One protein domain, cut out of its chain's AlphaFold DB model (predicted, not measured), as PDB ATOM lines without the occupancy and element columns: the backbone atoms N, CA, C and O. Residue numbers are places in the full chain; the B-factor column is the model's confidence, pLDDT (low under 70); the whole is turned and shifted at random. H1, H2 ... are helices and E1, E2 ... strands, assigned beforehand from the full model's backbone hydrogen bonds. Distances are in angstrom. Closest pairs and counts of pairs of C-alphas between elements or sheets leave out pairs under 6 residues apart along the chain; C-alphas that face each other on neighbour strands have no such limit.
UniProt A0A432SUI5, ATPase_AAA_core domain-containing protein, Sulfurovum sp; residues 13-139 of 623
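This is residues 13 to 139 of the 623 residues of the protein "ATPase_AAA_core domain-containing protein" of Sulfurovum sp (UniProt A0A432SUI5). A single strongly twisted sheet of six strands curls like part of a barrel and folds back on itself: E2 and E5 make one leaf, E3, E1 and E6 the leaf facing it, and E4 is the hinge. H1 and H3 pack on opposite faces of this sheet, while H2 packs beside its two edge strands, E2 and E6. The printed part has 127 residues, with three named helices and six named strands in the order E1 H1 E2 H2 E3 E4 E5 E6 H3; the sheet runs E2 E5 E4 E3 E1 E6 and is mixed. The class is mixed, helices and strands, though under half of the residues are in named elements. The whole is compact, with a radius of gyration of the C-alphas of 13.7 A and spans of 39 by 28 by 27 A.

E1, residues 13 to 15, is parallel to E3, residues 61 to 66, with N 15 and O 63 2.8 A apart. On its other side E1 is antiparallel to E6, residues 119 to 122, with N 14 and O 120 3.0 A apart. E3, E4 (residues 69 to 76) and E5 (residues 95 to 104) form a meander, each strand the antiparallel neighbour of the one before, and two hairpins; N 62 and O 74 are 2.8 A apart, N 100 and O 75 2.9 A. E5 bends by 72 degrees at residue 101. Its residues 95 to 98 pair with E2, residues 36 to 39, antiparallel, with N 39 and O 95 2.9 A apart, and its residues 99 to 104 pair with E4. H1, residues 27 to 34, is on the sheet at a height of 8.0 A; the closest C-alphas of H1 and E4 are those of Lys 28 and Ile 71, 7.0 A. H2, residues 46 to 54, is on the sheet at a height of 7.9 A; its closest C-alphas to E6 are those of Gln 48 and Leu 119, 6.1 A. H3, residues 128 to 138, is on the sheet at a height of 8.7 A; the C-alphas of Ile 133 and Leu 63 of E3, the closest of the two, are 6.8 A apart. In H1, H2 and H3 every O i to N i+4 pair is within hydrogen-bond range.

E1 begins at C-alpha 13, (-34.878, 43.733, 42.919). H1 measures 10.5 A, E2 10.2 A, H2 11.8 A, E3 16.7 A, E4 20.6 A and E5, the longest strand, 22.7 A. E6 has four residues. H3 measures 15.1 A and ends at C-alpha 138, (-32.811, 55.318, 52.473).

The C-alphas farthest apart are those of Asn 86 and Asn 126, 42.5 A. The printed part has no cut. The links E1 to H1, E4 to E5 and E5 to E6 are long. The mean pLDDT of the printed part is 80.3; residues 19 to 23, 83 to 91, 106 to 109, 115 to 116 and 138 to 139 are under 70.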
ATOM      1  N   TRP A  13     -35.419  44.647  43.911       92.94
ATOM      2  CA  TRP A  13     -34.878  43.733  42.919       92.94
ATOM      3  C   TRP A  13     -33.401  44.024  42.711       92.94
ATOM      4  O   TRP A  13     -32.927  45.127  42.965       92.94
ATOM      5  N   HIS A  14     -32.675  43.049  42.182       92.25
ATOM      6  CA  HIS A  14     -31.375  43.313  41.583       92.25
ATOM      7  C   HIS A  14     -31.253  42.605  40.239       92.25
ATOM      8  O   HIS A  14     -31.715  41.469  40.078       92.25
ATOM      9  N   ILE A  15     -30.610  43.275  39.286       90.94
ATOM     10  CA  ILE A  15     -30.491  42.830  37.902       90.94
ATOM     11  C   ILE A  15     -29.055  42.967  37.388       90.94
ATOM     12  O   ILE A  15     -28.361  43.937  37.688       90.94
ATOM     13  N   GLN A  16     -28.628  41.985  36.596       88.44
ATOM     14  CA  GLN A  16     -27.475  42.075  35.706       88.44
ATOM     15  C   GLN A  16     -27.996  42.266  34.289       88.44
ATOM     16  O   GLN A  16     -28.738  41.415  33.796       88.44
ATOM     17  N   LEU A  17     -27.625  43.376  33.650       81.62
ATOM     18  CA  LEU A  17     -28.148  43.712  32.327       81.62
ATOM     19  C   LEU A  17     -27.674  42.715  31.270       81.62
ATOM     20  O   LEU A  17     -28.478  42.319  30.438       81.62
ATOM     21  N   HIS A  18     -26.433  42.226  31.360       75.50
ATOM     22  CA  HIS A  18     -25.924  41.185  30.471       75.50
ATOM     23  C   HIS A  18     -25.662  39.863  31.227       75.50
ATOM     24  O   HIS A  18     -24.611  39.719  31.855       75.50
ATOM     25  N   PRO A  19     -26.562  38.859  31.158       61.25
ATOM     26  CA  PRO A  19     -26.478  37.632  31.963       61.25
ATOM     27  C   PRO A  19     -25.156  36.863  31.844       61.25
ATOM     28  O   PRO A  19     -24.716  36.256  32.817       61.25
ATOM     29  N   ASN A  20     -24.541  36.888  30.657       61.38
ATOM     30  CA  ASN A  20     -23.391  36.044  30.312       61.38
ATOM     31  C   ASN A  20     -22.096  36.829  30.037       61.38
ATOM     32  O   ASN A  20     -21.125  36.234  29.585       61.38
ATOM     33  N   ASN A  21     -22.069  38.150  30.257       65.94
ATOM     34  CA  ASN A  21     -20.885  38.968  29.958       65.94
ATOM     35  C   ASN A  21     -20.583  39.905  31.124       65.94
ATOM     36  O   ASN A  21     -21.116  41.006  31.221       65.94
ATOM     37  N   ILE A  22     -19.703  39.435  32.006       62.56
ATOM     38  CA  ILE A  22     -19.230  40.172  33.184       62.56
ATOM     39  C   ILE A  22     -18.357  41.376  32.782       62.56
ATOM     40  O   ILE A  22     -18.151  42.264  33.599       62.56
ATOM     41  N   ASN A  23     -17.906  41.452  31.526       66.81
ATOM     42  CA  ASN A  23     -17.019  42.500  31.015       66.81
ATOM     43  C   ASN A  23     -17.741  43.506  30.109       66.81
ATOM     44  O   ASN A  23     -17.091  44.232  29.361       66.81
ATOM     45  N   TRP A  24     -19.078  43.539  30.126       75.19
ATOM     46  CA  TRP A  24     -19.831  44.419  29.235       75.19
ATOM     47  C   TRP A  24     -19.534  45.903  29.489       75.19
ATOM     48  O   TRP A  24     -19.423  46.651  28.526       75.19
ATOM     49  N   ASN A  25     -19.343  46.311  30.752       77.88
ATOM     50  CA  ASN A  25     -18.839  47.624  31.191       77.88
ATOM     51  C   ASN A  25     -19.567  48.871  30.650       77.88
ATOM     52  O   ASN A  25     -19.094  49.989  30.840       77.88
ATOM     53  N   ARG A  26     -20.725  48.699  30.011       81.38
ATOM     54  CA  ARG A  26     -21.519  49.763  29.378       81.38
ATOM     55  C   ARG A  26     -22.890  49.930  30.031       81.38
ATOM     56  O   ARG A  26     -23.776  50.562  29.469       81.38
ATOM     57  N   GLU A  27     -23.076  49.384  31.235       87.56
ATOM     58  CA  GLU A  27     -24.327  49.493  31.992       87.56
ATOM     59  C   GLU A  27     -24.720  50.950  32.251       87.56
ATOM     60  O   GLU A  27     -25.880  51.320  32.079       87.56
ATOM     61  N   LYS A  28     -23.747  51.771  32.659       82.31
ATOM     62  CA  LYS A  28     -23.955  53.189  32.958       82.31
ATOM     63  C   LYS A  28     -24.343  53.967  31.702       82.31
ATOM     64  O   LYS A  28     -25.378  54.623  31.702       82.31
ATOM     65  N   GLU A  29     -23.574  53.782  30.630       80.00
ATOM     66  CA  GLU A  29     -23.839  54.356  29.308       80.00
ATOM     67  C   GLU A  29     -25.255  53.990  28.827       80.00
ATOM     68  O   GLU A  29     -26.039  54.857  28.455       80.00
ATOM     69  N   LEU A  30     -25.651  52.717  28.923       83.62
ATOM     70  CA  LEU A  30     -26.995  52.284  28.540       83.62
ATOM     71  C   LEU A  30     -28.095  53.023  29.307       83.62
ATOM     72  O   LEU A  30     -29.081  53.457  28.705       83.62
ATOM     73  N   LEU A  31     -27.954  53.126  30.629       85.06
ATOM     74  CA  LEU A  31     -28.940  53.789  31.478       85.06
ATOM     75  C   LEU A  31     -29.052  55.280  31.143       85.06
ATOM     76  O   LEU A  31     -30.168  55.783  31.065       85.06
ATOM     77  N   GLU A  32     -27.927  55.950  30.884       79.88
ATOM     78  CA  GLU A  32     -27.884  57.366  30.497       79.88
ATOM     79  C   GLU A  32     -28.558  57.607  29.141       79.88
ATOM     80  O   GLU A  32     -29.398  58.494  29.016       79.88
ATOM     81  N   PHE A  33     -28.256  56.782  28.133       79.25
ATOM     82  CA  PHE A  33     -28.777  56.982  26.778       79.25
ATOM     83  C   PHE A  33     -30.222  56.527  26.590       79.25
ATOM     84  O   PHE A  33     -30.918  57.036  25.712       79.25
ATOM     85  N   THR A  34     -30.669  55.527  27.351       81.56
ATOM     86  CA  THR A  34     -31.949  54.861  27.068       81.56
ATOM     87  C   THR A  34     -32.940  54.925  28.215       81.56
ATOM     88  O   THR A  34     -34.138  54.843  27.961       81.56
ATOM     89  N   SER A  35     -32.484  55.076  29.466       87.88
ATOM     90  CA  SER A  35     -33.340  54.953  30.656       87.88
ATOM     91  C   SER A  35     -34.124  53.628  30.695       87.88
ATOM     92  O   SER A  35     -35.270  53.566  31.144       87.88
ATOM     93  N   LEU A  36     -33.515  52.540  30.202       87.88
ATOM     94  CA  LEU A  36     -34.117  51.207  30.151       87.88
ATOM     95  C   LEU A  36     -33.316  50.199  30.978       87.88
ATOM     96  O   LEU A  36     -32.089  50.154  30.919       87.88
ATOM     97  N   ILE A  37     -34.033  49.308  31.664       90.88
ATOM     98  CA  ILE A  37     -33.496  48.009  32.082       90.88
ATOM     99  C   ILE A  37     -34.176  46.904  31.288       90.88
ATOM    100  O   ILE A  37     -35.321  47.043  30.841       90.88
ATOM    101  N   GLY A  38     -33.504  45.769  31.156       87.44
ATOM    102  CA  GLY A  38     -34.125  44.636  30.503       87.44
ATOM    103  C   GLY A  38     -33.309  43.361  30.500       87.44
ATOM    104  O   GLY A  38     -32.260  43.272  31.132       87.44
ATOM    105  N   LEU A  39     -33.864  42.364  29.817       85.25
ATOM    106  CA  LEU A  39     -33.332  41.012  29.714       85.25
ATOM    107  C   LEU A  39     -33.338  40.554  28.253       85.25
ATOM    108  O   LEU A  39     -34.301  40.797  27.522       85.25
ATOM    109  N   GLY A  40     -32.269  39.874  27.842       80.81
ATOM    110  CA  GLY A  40     -32.253  39.053  26.629       80.81
ATOM    111  C   GLY A  40     -32.872  37.678  26.859       80.81
ATOM    112  O   GLY A  40     -33.212  37.325  27.989       80.81
ATOM    113  N   GLU A  41     -32.983  36.892  25.792       80.06
ATOM    114  CA  GLU A  41     -33.339  35.474  25.880       80.06
ATOM    115  C   GLU A  41     -32.065  34.623  26.053       80.06
ATOM    116  O   GLU A  41     -31.049  34.851  25.396       80.06
ATOM    117  N   TRP A  42     -32.082  33.645  26.967       81.12
ATOM    118  CA  TRP A  42     -30.981  32.689  27.136       81.12
ATOM    119  C   TRP A  42     -31.476  31.330  27.640       81.12
ATOM    120  O   TRP A  42     -32.527  31.215  28.276       81.12
ATOM    121  N   LYS A  43     -30.681  30.278  27.401       72.38
ATOM    122  CA  LYS A  43     -30.994  28.899  27.808       72.38
ATOM    123  C   LYS A  43     -31.194  28.827  29.334       72.38
ATOM    124  O   LYS A  43     -30.263  29.114  30.084       72.38
ATOM    125  N   LYS A  44     -32.383  28.399  29.787       75.94
ATOM    126  CA  LYS A  44     -32.849  28.361  31.199       75.94
ATOM    127  C   LYS A  44     -33.272  29.716  31.813       75.94
ATOM    128  O   LYS A  44     -33.403  29.799  33.034       75.94
ATOM    129  N   GLY A  45     -33.488  30.761  31.008       77.31
ATOM    130  CA  GLY A  45     -33.922  32.094  31.458       77.31
ATOM    131  C   GLY A  45     -35.437  32.295  31.610       77.31
ATOM    132  O   GLY A  45     -35.859  33.319  32.152       77.31
ATOM    133  N   ASP A  46     -36.259  31.330  31.182       81.31
ATOM    134  CA  ASP A  46     -37.723  31.470  31.068       81.31
ATOM    135  C   ASP A  46     -38.394  31.905  32.374       81.31
ATOM    136  O   ASP A  46     -39.304  32.737  32.382       81.31
ATOM    137  N   LYS A  47     -37.908  31.395  33.513       84.44
ATOM    138  CA  LYS A  47     -38.429  31.766  34.833       84.44
ATOM    139  C   LYS A  47     -38.137  33.233  35.146       84.44
ATOM    140  O   LYS A  47     -39.022  33.938  35.611       84.44
ATOM    141  N   GLN A  48     -36.920  33.712  34.907       87.12
ATOM    142  CA  GLN A  48     -36.510  35.091  35.176       87.12
ATOM    143  C   GLN A  48     -37.235  36.072  34.252       87.12
ATOM    144  O   GLN A  48     -37.714  37.099  34.726       87.12
ATOM    145  N   ILE A  49     -37.377  35.725  32.972       86.38
ATOM    146  CA  ILE A  49     -38.132  36.513  31.992       86.38
ATOM    147  C   ILE A  49     -39.601  36.610  32.409       86.38
ATOM    148  O   ILE A  49     -40.154  37.709  32.452       86.38
ATOM    149  N   LYS A  50     -40.216  35.492  32.820       86.75
ATOM    150  CA  LYS A  50     -41.592  35.479  33.333       86.75
ATOM    151  C   LYS A  50     -41.753  36.380  34.560       86.75
ATOM    152  O   LYS A  50     -42.683  37.172  34.616       86.75
ATOM    153  N   ARG A  51     -40.810  36.351  35.510       89.12
ATOM    154  CA  ARG A  51     -40.829  37.251  36.681       89.12
ATOM    155  C   ARG A  51     -40.663  38.721  36.296       89.12
ATOM    156  O   ARG A  51     -41.367  39.578  36.819       89.12
ATOM    157  N   PHE A  52     -39.763  39.027  35.368       89.88
ATOM    158  CA  PHE A  52     -39.576  40.388  34.863       89.88
ATOM    159  C   PHE A  52     -40.838  40.927  34.170       89.88
ATOM    160  O   PHE A  52     -41.201  42.096  34.334       89.88
ATOM    161  N   LYS A  53     -41.520  40.067  33.409       88.44
ATOM    162  CA  LYS A  53     -42.757  40.385  32.696       88.44
ATOM    163  C   LYS A  53     -43.947  40.536  33.646       88.44
ATOM    164  O   LYS A  53     -44.603  41.574  33.618       88.44
ATOM    165  N   ASP A  54     -44.171  39.549  34.507       87.69
ATOM    166  CA  ASP A  54     -45.440  39.377  35.220       87.69
ATOM    167  C   ASP A  54     -45.381  39.830  36.696       87.69
ATOM    168  O   ASP A  54     -46.409  40.193  37.265       87.69
ATOM    169  N   GLU A  55     -44.204  39.835  37.342       90.75
ATOM    170  CA  GLU A  55     -44.078  40.138  38.783       90.75
ATOM    171  C   GLU A  55     -43.544  41.542  39.104       90.75
ATOM    172  O   GLU A  55     -43.910  42.086  40.147       90.75
ATOM    173  N   MET A  56     -42.664  42.113  38.274       91.19
ATOM    174  CA  MET A  56     -42.086  43.447  38.499       91.19
ATOM    175  C   MET A  56     -43.110  44.545  38.181       91.19
ATOM    176  O   MET A  56     -43.740  44.533  37.120       91.19
ATOM    177  N   ARG A  57     -43.285  45.510  39.088       89.81
ATOM    178  CA  ARG A  57     -44.313  46.561  38.986       89.81
ATOM    179  C   ARG A  57     -43.691  47.955  38.937       89.81
ATOM    180  O   ARG A  57     -42.527  48.141  39.275       89.81
ATOM    181  N   LYS A  58     -44.477  48.945  38.500       88.94
ATOM    182  CA  LYS A  58     -44.089  50.358  38.621       88.94
ATOM    183  C   LYS A  58     -43.909  50.722  40.103       88.94
ATOM    184  O   LYS A  58     -44.716  50.296  40.926       88.94
ATOM    185  N   GLY A  59     -42.873  51.495  40.418       81.06
ATOM    186  CA  GLY A  59     -42.477  51.874  41.780       81.06
ATOM    187  C   GLY A  59     -41.539  50.881  42.482       81.06
ATOM    188  O   GLY A  59     -41.061  51.172  43.581       81.06
ATOM    189  N   ASP A  60     -41.250  49.729  41.866       90.38
ATOM    190  CA  ASP A  60     -40.233  48.804  42.367       90.38
ATOM    191  C   ASP A  60     -38.831  49.415  42.217       90.38
ATOM    192  O   ASP A  60     -38.526  50.068  41.214       90.38
ATOM    193  N   ILE A  61     -37.970  49.173  43.206       90.44
ATOM    194  CA  ILE A  61     -36.595  49.686  43.233       90.44
ATOM    195  C   ILE A  61     -35.637  48.560  42.845       90.44
ATOM    196  O   ILE A  61     -35.697  47.455  43.394       90.44
ATOM    197  N   VAL A  62     -34.757  48.832  41.887       93.31
ATOM    198  CA  VAL A  62     -33.886  47.836  41.265       93.31
ATOM    199  C   VAL A  62     -32.431  48.274  41.370       93.31
ATOM    200  O   VAL A  62     -32.048  49.330  40.875       93.31
ATOM    201  N   LEU A  63     -31.599  47.433  41.975       92.75
ATOM    202  CA  LEU A  63     -30.147  47.551  41.903       92.75
ATOM    203  C   LEU A  63     -29.645  46.965  40.577       92.75
ATOM    204  O   LEU A  63     -29.741  45.758  40.347       92.75
ATOM    205  N   VAL A  64     -29.072  47.803  39.721       92.12
ATOM    206  CA  VAL A  64     -28.301  47.384  38.548       92.12
ATOM    207  C   VAL A  64     -26.875  47.083  38.994       92.12
ATOM    208  O   VAL A  64     -26.235  47.904  39.654       92.12
ATOM    209  N   ARG A  65     -26.377  45.892  38.657       90.25
ATOM    210  CA  ARG A  65     -25.057  45.411  39.082       90.25
ATOM    211  C   ARG A  65     -24.344  44.607  37.998       90.25
ATOM    212  O   ARG A  65     -24.983  44.068  37.095       90.25
ATOM    213  N   ARG A  66     -23.031  44.451  38.162       87.31
ATOM    214  CA  ARG A  66     -22.155  43.603  37.344       87.31
ATOM    215  C   ARG A  66     -21.388  42.643  38.249       87.31
ATOM    216  O   ARG A  66     -20.503  43.056  38.996       87.31
ATOM    217  N   GLY A  67     -21.764  41.362  38.253       84.19
ATOM    218  CA  GLY A  67     -21.289  40.433  39.284       84.19
ATOM    219  C   GLY A  67     -21.647  40.943  40.687       84.19
ATOM    220  O   GLY A  67     -22.812  41.240  40.950       84.19
ATOM    221  N   THR A  68     -20.663  41.072  41.576       84.81
ATOM    222  CA  THR A  68     -20.827  41.708  42.898       84.81
ATOM    223  C   THR A  68     -20.703  43.232  42.865       84.81
ATOM    224  O   THR A  68     -20.929  43.877  43.881       84.81
ATOM    225  N   THR A  69     -20.344  43.839  41.738       87.00
ATOM    226  CA  THR A  69     -20.098  45.283  41.664       87.00
ATOM    227  C   THR A  69     -21.424  46.028  41.498       87.00
ATOM    228  O   THR A  69     -22.115  45.796  40.498       87.00
ATOM    229  N   PRO A  70     -21.829  46.886  42.450       87.75
ATOM    230  CA  PRO A  70     -22.980  47.767  42.265       87.75
ATOM    231  C   PRO A  70     -22.705  48.763  41.128       87.75
ATOM    232  O   PRO A  70     -21.573  49.199  40.959       87.75
ATOM    233  N   ILE A  71     -23.725  49.126  40.347       87.94
ATOM    234  CA  ILE A  71     -23.582  50.106  39.256       87.94
ATOM    235  C   ILE A  71     -24.534  51.281  39.439       87.94
ATOM    236  O   ILE A  71     -24.114  52.432  39.375       87.94
ATOM    237  N   ALA A  72     -25.820  51.007  39.649       88.44
ATOM    238  CA  ALA A  72     -26.827  52.047  39.804       88.44
ATOM    239  C   ALA A  72     -28.038  51.537  40.579       88.44
ATOM    240  O   ALA A  72     -28.372  50.353  40.524       88.44
ATOM    241  N   LEU A  73     -28.738  52.450  41.239       89.25
ATOM    242  CA  LEU A  73     -30.046  52.213  41.825       89.25
ATOM    243  C   LEU A  73     -31.096  52.905  40.955       89.25
ATOM    244  O   LEU A  73     -30.958  54.087  40.650       89.25
ATOM    245  N   VAL A  74     -32.135  52.185  40.534       90.94
ATOM    246  CA  VAL A  74     -33.161  52.706  39.613       90.94
ATOM    247  C   VAL A  74     -34.576  52.395  40.106       90.94
ATOM    248  O   VAL A  74     -34.791  51.424  40.829       90.94
ATOM    249  N   GLU A  75     -35.558  53.201  39.707       90.00
ATOM    250  CA  GLU A  75     -36.987  52.996  39.976       90.00
ATOM    251  C   GLU A  75     -37.733  52.652  38.683       90.00
ATOM    252  O   GLU A  75     -37.558  53.316  37.662       90.00
ATOM    253  N   VAL A  76     -38.585  51.625  38.712       92.00
ATOM    254  CA  VAL A  76     -39.388  51.218  37.547       92.00
ATOM    255  C   VAL A  76     -40.536  52.200  37.326       92.00
ATOM    256  O   VAL A  76     -41.432  52.306  38.159       92.00
ATOM    257  N   ILE A  77     -40.568  52.862  36.169       90.50
ATOM    258  CA  ILE A  77     -41.615  53.838  35.807       90.50
ATOM    259  C   ILE A  77     -42.525  53.342  34.669       90.50
ATOM    260  O   ILE A  77     -43.671  53.785  34.532       90.50
ATOM    261  N   GLY A  78     -42.052  52.375  33.876       85.69
ATOM    262  CA  GLY A  78     -42.758  51.812  32.725       85.69
ATOM    263  C   GLY A  78     -43.352  50.420  32.952       85.69
ATOM    264  O   GLY A  78     -42.869  49.615  33.752       85.69
ATOM    265  N   ASN A  79     -44.408  50.110  32.193       87.69
ATOM    266  CA  ASN A  79     -44.900  48.735  32.066       87.69
ATOM    267  C   ASN A  79     -43.929  47.904  31.215       87.69
ATOM    268  O   ASN A  79     -43.139  48.455  30.448       87.69
ATOM    269  N   TYR A  80     -44.004  46.579  31.341       89.00
ATOM    270  CA  TYR A  80     -43.258  45.674  30.473       89.00
ATOM    271  C   TYR A  80     -43.604  45.933  29.005       89.00
ATOM    272  O   TYR A  80     -44.779  45.985  28.635       89.00
ATOM    273  N   LYS A  81     -42.572  46.030  28.171       84.56
ATOM    274  CA  LYS A  81     -42.688  46.062  26.716       84.56
ATOM    275  C   LYS A  81     -41.746  45.007  26.143       84.56
ATOM    276  O   LYS A  81     -40.557  44.990  26.464       84.56
ATOM    277  N   ARG A  82     -42.273  44.126  25.288       79.50
ATOM    278  CA  ARG A  82     -41.433  43.334  24.379       79.50
ATOM    279  C   ARG A  82     -41.152  44.200  23.158       79.50
ATOM    280  O   ARG A  82     -42.069  44.875  22.707       79.50
ATOM    281  N   LYS A  83     -39.903  44.210  22.693       67.31
ATOM    282  CA  LYS A  83     -39.379  44.902  21.497       67.31
ATOM    283  C   LYS A  83     -40.455  45.357  20.478       67.31
ATOM    284  O   LYS A  83     -41.142  44.516  19.910       67.31
ATOM    285  N   VAL A  84     -40.550  46.673  20.217       56.28
ATOM    286  CA  VAL A  84     -41.396  47.265  19.142       56.28
ATOM    287  C   VAL A  84     -40.612  48.223  18.207       56.28
ATOM    288  O   VAL A  84     -41.111  48.566  17.145       56.28
ATOM    289  N   THR A  85     -39.368  48.632  18.516       55.56
ATOM    290  CA  THR A  85     -38.597  49.613  17.706       55.56
ATOM    291  C   THR A  85     -37.144  49.200  17.398       55.56
ATOM    292  O   THR A  85     -36.471  48.573  18.220       55.56
ATOM    293  N   ASN A  86     -36.666  49.587  16.202       55.75
ATOM    294  CA  ASN A  86     -35.347  49.282  15.613       55.75
ATOM    295  C   ASN A  86     -34.209  50.143  16.201       55.75
ATOM    296  O   ASN A  86     -33.744  51.087  15.567       55.75
ATOM    297  N   ILE A  87     -33.716  49.804  17.396       61.69
ATOM    298  CA  ILE A  87     -32.433  50.327  17.900       61.69
ATOM    299  C   ILE A  87     -31.415  49.183  17.875       61.69
ATOM    300  O   ILE A  87     -31.376  48.379  18.807       61.69
ATOM    301  N   LYS A  88     -30.587  49.128  16.817       62.03
ATOM    302  CA  LYS A  88     -29.607  48.048  16.569       62.03
ATOM    303  C   LYS A  88     -28.675  47.770  17.762       62.03
ATOM    304  O   LYS A  88     -28.318  46.629  18.027       62.03
ATOM    305  N   ALA A  89     -28.319  48.799  18.535       62.00
ATOM    306  CA  ALA A  89     -27.451  48.668  19.713       62.00
ATOM    307  C   ALA A  89     -28.080  47.885  20.890       62.00
ATOM    308  O   ALA A  89     -27.370  47.449  21.795       62.00
ATOM    309  N   LEU A  90     -29.405  47.695  20.889       65.25
ATOM    310  CA  LEU A  90     -30.179  47.087  21.981       65.25
ATOM    311  C   LEU A  90     -30.845  45.765  21.565       65.25
ATOM    312  O   LEU A  90     -31.744  45.278  22.256       65.25
ATOM    313  N   ASP A  91     -30.456  45.204  20.418       67.44
ATOM    314  CA  ASP A  91     -31.088  44.011  19.841       67.44
ATOM    315  C   ASP A  91     -30.977  42.771  20.731       67.44
ATOM    316  O   ASP A  91     -31.821  41.886  20.651       67.44
ATOM    317  N   TRP A  92     -29.980  42.754  21.613       71.00
ATOM    318  CA  TRP A  92     -29.653  41.648  22.501       71.00
ATOM    319  C   TRP A  92     -30.515  41.576  23.782       71.00
ATOM    320  O   TRP A  92     -30.474  40.551  24.460       71.00
ATOM    321  N   PHE A  93     -31.310  42.605  24.126       77.62
ATOM    322  CA  PHE A  93     -32.249  42.554  25.263       77.62
ATOM    323  C   PHE A  93     -33.682  42.960  24.870       77.62
ATOM    324  O   PHE A  93     -34.067  44.134  24.807       77.62
ATOM    325  N   GLU A  94     -34.488  41.945  24.554       80.06
ATOM    326  CA  GLU A  94     -35.833  42.082  23.981       80.06
ATOM    327  C   GLU A  94     -36.910  42.496  24.990       80.06
ATOM    328  O   GLU A  94     -37.912  43.118  24.619       80.06
ATOM    329  N   HIS A  95     -36.720  42.142  26.260       87.31
ATOM    330  CA  HIS A  95     -37.663  42.395  27.343       87.31
ATOM    331  C   HIS A  95     -37.264  43.668  28.073       87.31
ATOM    332  O   HIS A  95     -36.207  43.692  28.697       87.31
ATOM    333  N   ARG A  96     -38.088  44.722  28.026       89.06
ATOM    334  CA  ARG A  96     -37.685  46.058  28.490       89.06
ATOM    335  C   ARG A  96     -38.688  46.683  29.447       89.06
ATOM    336  O   ARG A  96     -39.895  46.443  29.356       89.06
ATOM    337  N   ARG A  97     -38.168  47.522  30.340       90.81
ATOM    338  CA  ARG A  97     -38.933  48.440  31.190       90.81
ATOM    339  C   ARG A  97     -38.213  49.778  31.276       90.81
ATOM    340  O   ARG A  97     -36.994  49.815  31.415       90.81
ATOM    341  N   GLU A  98     -38.991  50.850  31.214       90.81
ATOM    342  CA  GLU A  98     -38.502  52.207  31.459       90.81
ATOM    343  C   GLU A  98     -38.247  52.405  32.951       90.81
ATOM    344  O   GLU A  98     -39.059  51.995  33.795       90.81
ATOM    345  N   VAL A  99     -37.117  53.034  33.261       92.06
ATOM    346  CA  VAL A  99     -36.666  53.318  34.621       92.06
ATOM    347  C   VAL A  99     -36.233  54.767  34.770       92.06
ATOM    348  O   VAL A  99     -35.780  55.394  33.820       92.06
ATOM    349  N   LYS A 100     -36.325  55.280  35.993       85.94
ATOM    350  CA  LYS A 100     -35.660  56.511  36.415       85.94
ATOM    351  C   LYS A 100     -34.428  56.134  37.234       85.94
ATOM    352  O   LYS A 100     -34.554  55.381  38.200       85.94
ATOM    353  N   VAL A 101     -33.250  56.637  36.872       83.19
ATOM    354  CA  VAL A 101     -32.044  56.438  37.690       83.19
ATOM    355  C   VAL A 101     -32.157  57.272  38.967       83.19
ATOM    356  O   VAL A 101     -32.513  58.446  38.914       83.19
ATOM    357  N   LEU A 102     -31.903  56.646  40.117       76.00
ATOM    358  CA  LEU A 102     -31.962  57.282  41.434       76.00
ATOM    359  C   LEU A 102     -30.581  57.646  41.975       76.00
ATOM    360  O   LEU A 102     -30.470  58.649  42.676       76.00
ATOM    361  N   ASP A 103     -29.573  56.810  41.718       74.81
ATOM    362  CA  ASP A 103     -28.180  57.043  42.110       74.81
ATOM    363  C   ASP A 103     -27.231  56.108  41.338       74.81
ATOM    364  O   ASP A 103     -27.647  55.040  40.880       74.81
ATOM    365  N   TYR A 104     -25.955  56.482  41.234       79.00
ATOM    366  CA  TYR A 104     -24.887  55.645  40.672       79.00
ATOM    367  C   TYR A 104     -23.919  55.200  41.769       79.00
ATOM    368  O   TYR A 104     -23.648  55.945  42.709       79.00
ATOM    369  N   ALA A 105     -23.383  53.986  41.637       74.25
ATOM    370  CA  ALA A 105     -22.336  53.496  42.522       74.25
ATOM    371  C   ALA A 105     -21.067  54.347  42.383       74.25
ATOM    372  O   ALA A 105     -20.746  54.833  41.295       74.25
ATOM    373  N   ILE A 106     -20.343  54.486  43.489       66.19
ATOM    374  CA  ILE A 106     -18.981  55.030  43.529       66.19
ATOM    375  C   ILE A 106     -17.978  53.882  43.678       66.19
ATOM    376  O   ILE A 106     -18.345  52.812  44.168       66.19
ATOM    377  N   ASP A 107     -16.726  54.113  43.286       57.38
ATOM    378  CA  ASP A 107     -15.697  53.066  43.209       57.38
ATOM    379  C   ASP A 107     -15.424  52.369  44.558       57.38
ATOM    380  O   ASP A 107     -15.164  51.168  44.588       57.38
ATOM    381  N   ASP A 108     -15.597  53.079  45.678       54.88
ATOM    382  CA  ASP A 108     -15.357  52.568  47.039       54.88
ATOM    383  C   ASP A 108     -16.572  51.863  47.675       54.88
ATOM    384  O   ASP A 108     -16.592  51.573  48.875       54.88
ATOM    385  N   MET A 109     -17.643  51.628  46.913       68.06
ATOM    386  CA  MET A 109     -18.857  51.028  47.458       68.06
ATOM    387  C   MET A 109     -18.651  49.531  47.762       68.06
ATOM    388  O   MET A 109     -18.142  48.799  46.909       68.06
ATOM    389  N   PRO A 110     -19.086  49.019  48.935       74.19
ATOM    390  CA  PRO A 110     -18.912  47.610  49.272       74.19
ATOM    391  C   PRO A 110     -19.568  46.706  48.232       74.19
ATOM    392  O   PRO A 110     -20.655  46.995  47.727       74.19
ATOM    393  N   HIS A 111     -18.928  45.580  47.937       83.81
ATOM    394  CA  HIS A 111     -19.459  44.597  47.004       83.81
ATOM    395  C   HIS A 111     -20.842  44.086  47.433       83.81
ATOM    396  O   HIS A 111     -21.079  43.735  48.591       83.81
ATOM    397  N   PHE A 112     -21.759  44.002  46.472       86.62
ATOM    398  CA  PHE A 112     -23.077  43.424  46.663       86.62
ATOM    399  C   PHE A 112     -22.944  41.936  47.039       86.62
ATOM    400  O   PHE A 112     -22.309  41.172  46.304       86.62
ATOM    401  N   PRO A 113     -23.579  41.480  48.135       82.31
ATOM    402  CA  PRO A 113     -23.316  40.173  48.745       82.31
ATOM    403  C   PRO A 113     -23.791  38.959  47.928       82.31
ATOM    404  O   PRO A 113     -23.586  37.823  48.349       82.31
ATOM    405  N   GLN A 114     -24.433  39.158  46.769       79.62
ATOM    406  CA  GLN A 114     -24.899  38.072  45.900       79.62
ATOM    407  C   GLN A 114     -24.352  38.186  44.462       79.62
ATOM    408  O   GLN A 114     -24.920  38.914  43.643       79.62
ATOM    409  N   PRO A 115     -23.302  37.414  44.104       61.72
ATOM    410  CA  PRO A 115     -22.683  37.463  42.772       61.72
ATOM    411  C   PRO A 115     -23.540  36.843  41.658       61.72
ATOM    412  O   PRO A 115     -23.477  37.272  40.505       61.72
ATOM    413  N   ARG A 116     -24.316  35.795  41.971       67.25
ATOM    414  CA  ARG A 116     -24.951  34.914  40.973       67.25
ATOM    415  C   ARG A 116     -26.413  35.276  40.691       67.25
ATOM    416  O   ARG A 116     -27.136  35.776  41.547       67.25
ATOM    417  N   GLY A 117     -26.861  34.964  39.473       72.88
ATOM    418  CA  GLY A 117     -28.235  35.169  39.004       72.88
ATOM    419  C   GLY A 117     -28.439  36.498  38.274       72.88
ATOM    420  O   GLY A 117     -27.939  37.534  38.708       72.88
ATOM    421  N   THR A 118     -29.175  36.442  37.163       77.00
ATOM    422  CA  THR A 118     -29.442  37.585  36.273       77.00
ATOM    423  C   THR A 118     -30.483  38.543  36.836       77.00
ATOM    424  O   THR A 118     -30.302  39.747  36.761       77.00
ATOM    425  N   LEU A 119     -31.561  38.024  37.424       87.12
ATOM    426  CA  LEU A 119     -32.626  38.811  38.042       87.12
ATOM    427  C   LEU A 119     -33.152  38.064  39.264       87.12
ATOM    428  O   LEU A 119     -33.556  36.903  39.144       87.12
ATOM    429  N   GLN A 120     -33.188  38.726  40.420       87.38
ATOM    430  CA  GLN A 120     -33.884  38.201  41.592       87.38
ATOM    431  C   GLN A 120     -34.626  39.298  42.353       87.38
ATOM    432  O   GLN A 120     -34.271  40.476  42.312       87.38
ATOM    433  N   LYS A 121     -35.675  38.864  43.052       88.06
ATOM    434  CA  LYS A 121     -36.511  39.684  43.925       88.06
ATOM    435  C   LYS A 121     -35.984  39.562  45.352       88.06
ATOM    436  O   LYS A 121     -35.979  38.457  45.897       88.06
ATOM    437  N   ALA A 122     -35.569  40.667  45.954       84.44
ATOM    438  CA  ALA A 122     -35.157  40.740  47.348       84.44
ATOM    439  C   ALA A 122     -36.369  41.170  48.191       84.44
ATOM    440  O   ALA A 122     -36.719  42.344  48.246       84.44
ATOM    441  N   ILE A 123     -37.049  40.203  48.816       74.38
ATOM    442  CA  ILE A 123     -38.266  40.457  49.618       74.38
ATOM    443  C   ILE A 123     -37.987  40.347  51.121       74.38
ATOM    444  O   ILE A 123     -38.592  41.051  51.926       74.38
ATOM    445  N   ASN A 124     -37.077  39.455  51.519       80.81
ATOM    446  CA  ASN A 124     -36.814  39.188  52.927       80.81
ATOM    447  C   ASN A 124     -35.897  40.265  53.526       80.81
ATOM    448  O   ASN A 124     -34.698  40.291  53.236       80.81
ATOM    449  N   ARG A 125     -36.461  41.095  54.412       78.31
ATOM    450  CA  ARG A 125     -35.789  42.224  55.080       78.31
ATOM    451  C   ARG A 125     -34.556  41.842  55.899       78.31
ATOM    452  O   ARG A 125     -33.686  42.674  56.130       78.31
ATOM    453  N   ASN A 126     -34.457  40.581  56.310       74.12
ATOM    454  CA  ASN A 126     -33.330  40.089  57.096       74.12
ATOM    455  C   ASN A 126     -32.146  39.643  56.229       74.12
ATOM    456  O   ASN A 126     -31.072  39.377  56.763       74.12
ATOM    457  N   THR A 127     -32.309  39.578  54.905       80.88
ATOM    458  CA  THR A 127     -31.219  39.198  53.997       80.88
ATOM    459  C   THR A 127     -30.269  40.364  53.746       80.88
ATOM    460  O   THR A 127     -30.694  41.511  53.609       80.88
ATOM    461  N   SER A 128     -28.976  40.060  53.630       79.69
ATOM    462  CA  SER A 128     -27.928  41.044  53.335       79.69
ATOM    463  C   SER A 128     -28.184  41.798  52.026       79.69
ATOM    464  O   SER A 128     -27.993  43.006  51.973       79.69
ATOM    465  N   SER A 129     -28.709  41.125  50.998       82.69
ATOM    466  CA  SER A 129     -29.108  41.756  49.734       82.69
ATOM    467  C   SER A 129     -30.243  42.765  49.880       82.69
ATOM    468  O   SER A 129     -30.223  43.784  49.199       82.69
ATOM    469  N   TYR A 130     -31.229  42.500  50.746       85.88
ATOM    470  CA  TYR A 130     -32.306  43.458  50.995       85.88
ATOM    471  C   TYR A 130     -31.771  44.684  51.729       85.88
ATOM    472  O   TYR A 130     -31.991  45.796  51.267       85.88
ATOM    473  N   LYS A 131     -31.043  44.472  52.834       78.94
ATOM    474  CA  LYS A 131     -30.474  45.559  53.648       78.94
ATOM    475  C   LYS A 131     -29.555  46.456  52.828       78.94
ATOM    476  O   LYS A 131     -29.718  47.659  52.856       78.94
ATOM    477  N   TYR A 132     -28.696  45.868  51.997       83.50
ATOM    478  CA  TYR A 132     -27.813  46.617  51.105       83.50
ATOM    479  C   TYR A 132     -28.570  47.601  50.197       83.50
ATOM    480  O   TYR A 132     -28.182  48.759  50.057       83.50
ATOM    481  N   ILE A 133     -29.658  47.141  49.566       85.00
ATOM    482  CA  ILE A 133     -30.465  47.977  48.667       85.00
ATOM    483  C   ILE A 133     -31.263  49.008  49.476       85.00
ATOM    484  O   ILE A 133     -31.369  50.156  49.060       85.00
ATOM    485  N   ASP A 134     -31.790  48.611  50.635       80.06
ATOM    486  CA  ASP A 134     -32.570  49.468  51.529       80.06
ATOM    487  C   ASP A 134     -31.727  50.609  52.126       80.06
ATOM    488  O   ASP A 134     -32.175  51.752  52.122       80.06
ATOM    489  N   ASP A 135     -30.501  50.327  52.571       72.69
ATOM    490  CA  ASP A 135     -29.570  51.298  53.157       72.69
ATOM    491  C   ASP A 135     -29.116  52.331  52.119       72.69
ATOM    492  O   ASP A 135     -29.152  53.540  52.376       72.69
ATOM    493  N   TRP A 136     -28.763  51.874  50.911       76.62
ATOM    494  CA  TRP A 136     -28.437  52.774  49.802       76.62
ATOM    495  C   TRP A 136     -29.652  53.624  49.407       76.62
ATOM    496  O   TRP A 136     -29.544  54.833  49.208       76.62
ATOM    497  N   TYR A 137     -30.839  53.023  49.360       74.19
ATOM    498  CA  TYR A 137     -32.063  53.735  49.015       74.19
ATOM    499  C   TYR A 137     -32.472  54.786  50.067       74.19
ATOM    500  O   TYR A 137     -32.964  55.859  49.703       74.19
ATOM    501  N   LYS A 138     -32.280  54.504  51.365       67.88
ATOM    502  CA  LYS A 138     -32.811  55.318  52.473       67.88
ATOM    503  C   LYS A 138     -31.943  56.490  52.930       67.88
ATOM    504  O   LYS A 138     -32.511  57.401  53.513       67.88
ATOM    505  N   VAL A 139     -30.636  56.504  52.667       63.34
ATOM    506  CA  VAL A 139     -29.687  57.604  52.977       63.34
ATOM    507  C   VAL A 139     -29.919  58.273  54.359       63.34
ATOM    508  O   VAL A 139     -30.700  59.229  54.460       63.34
TER     509      VAL A 139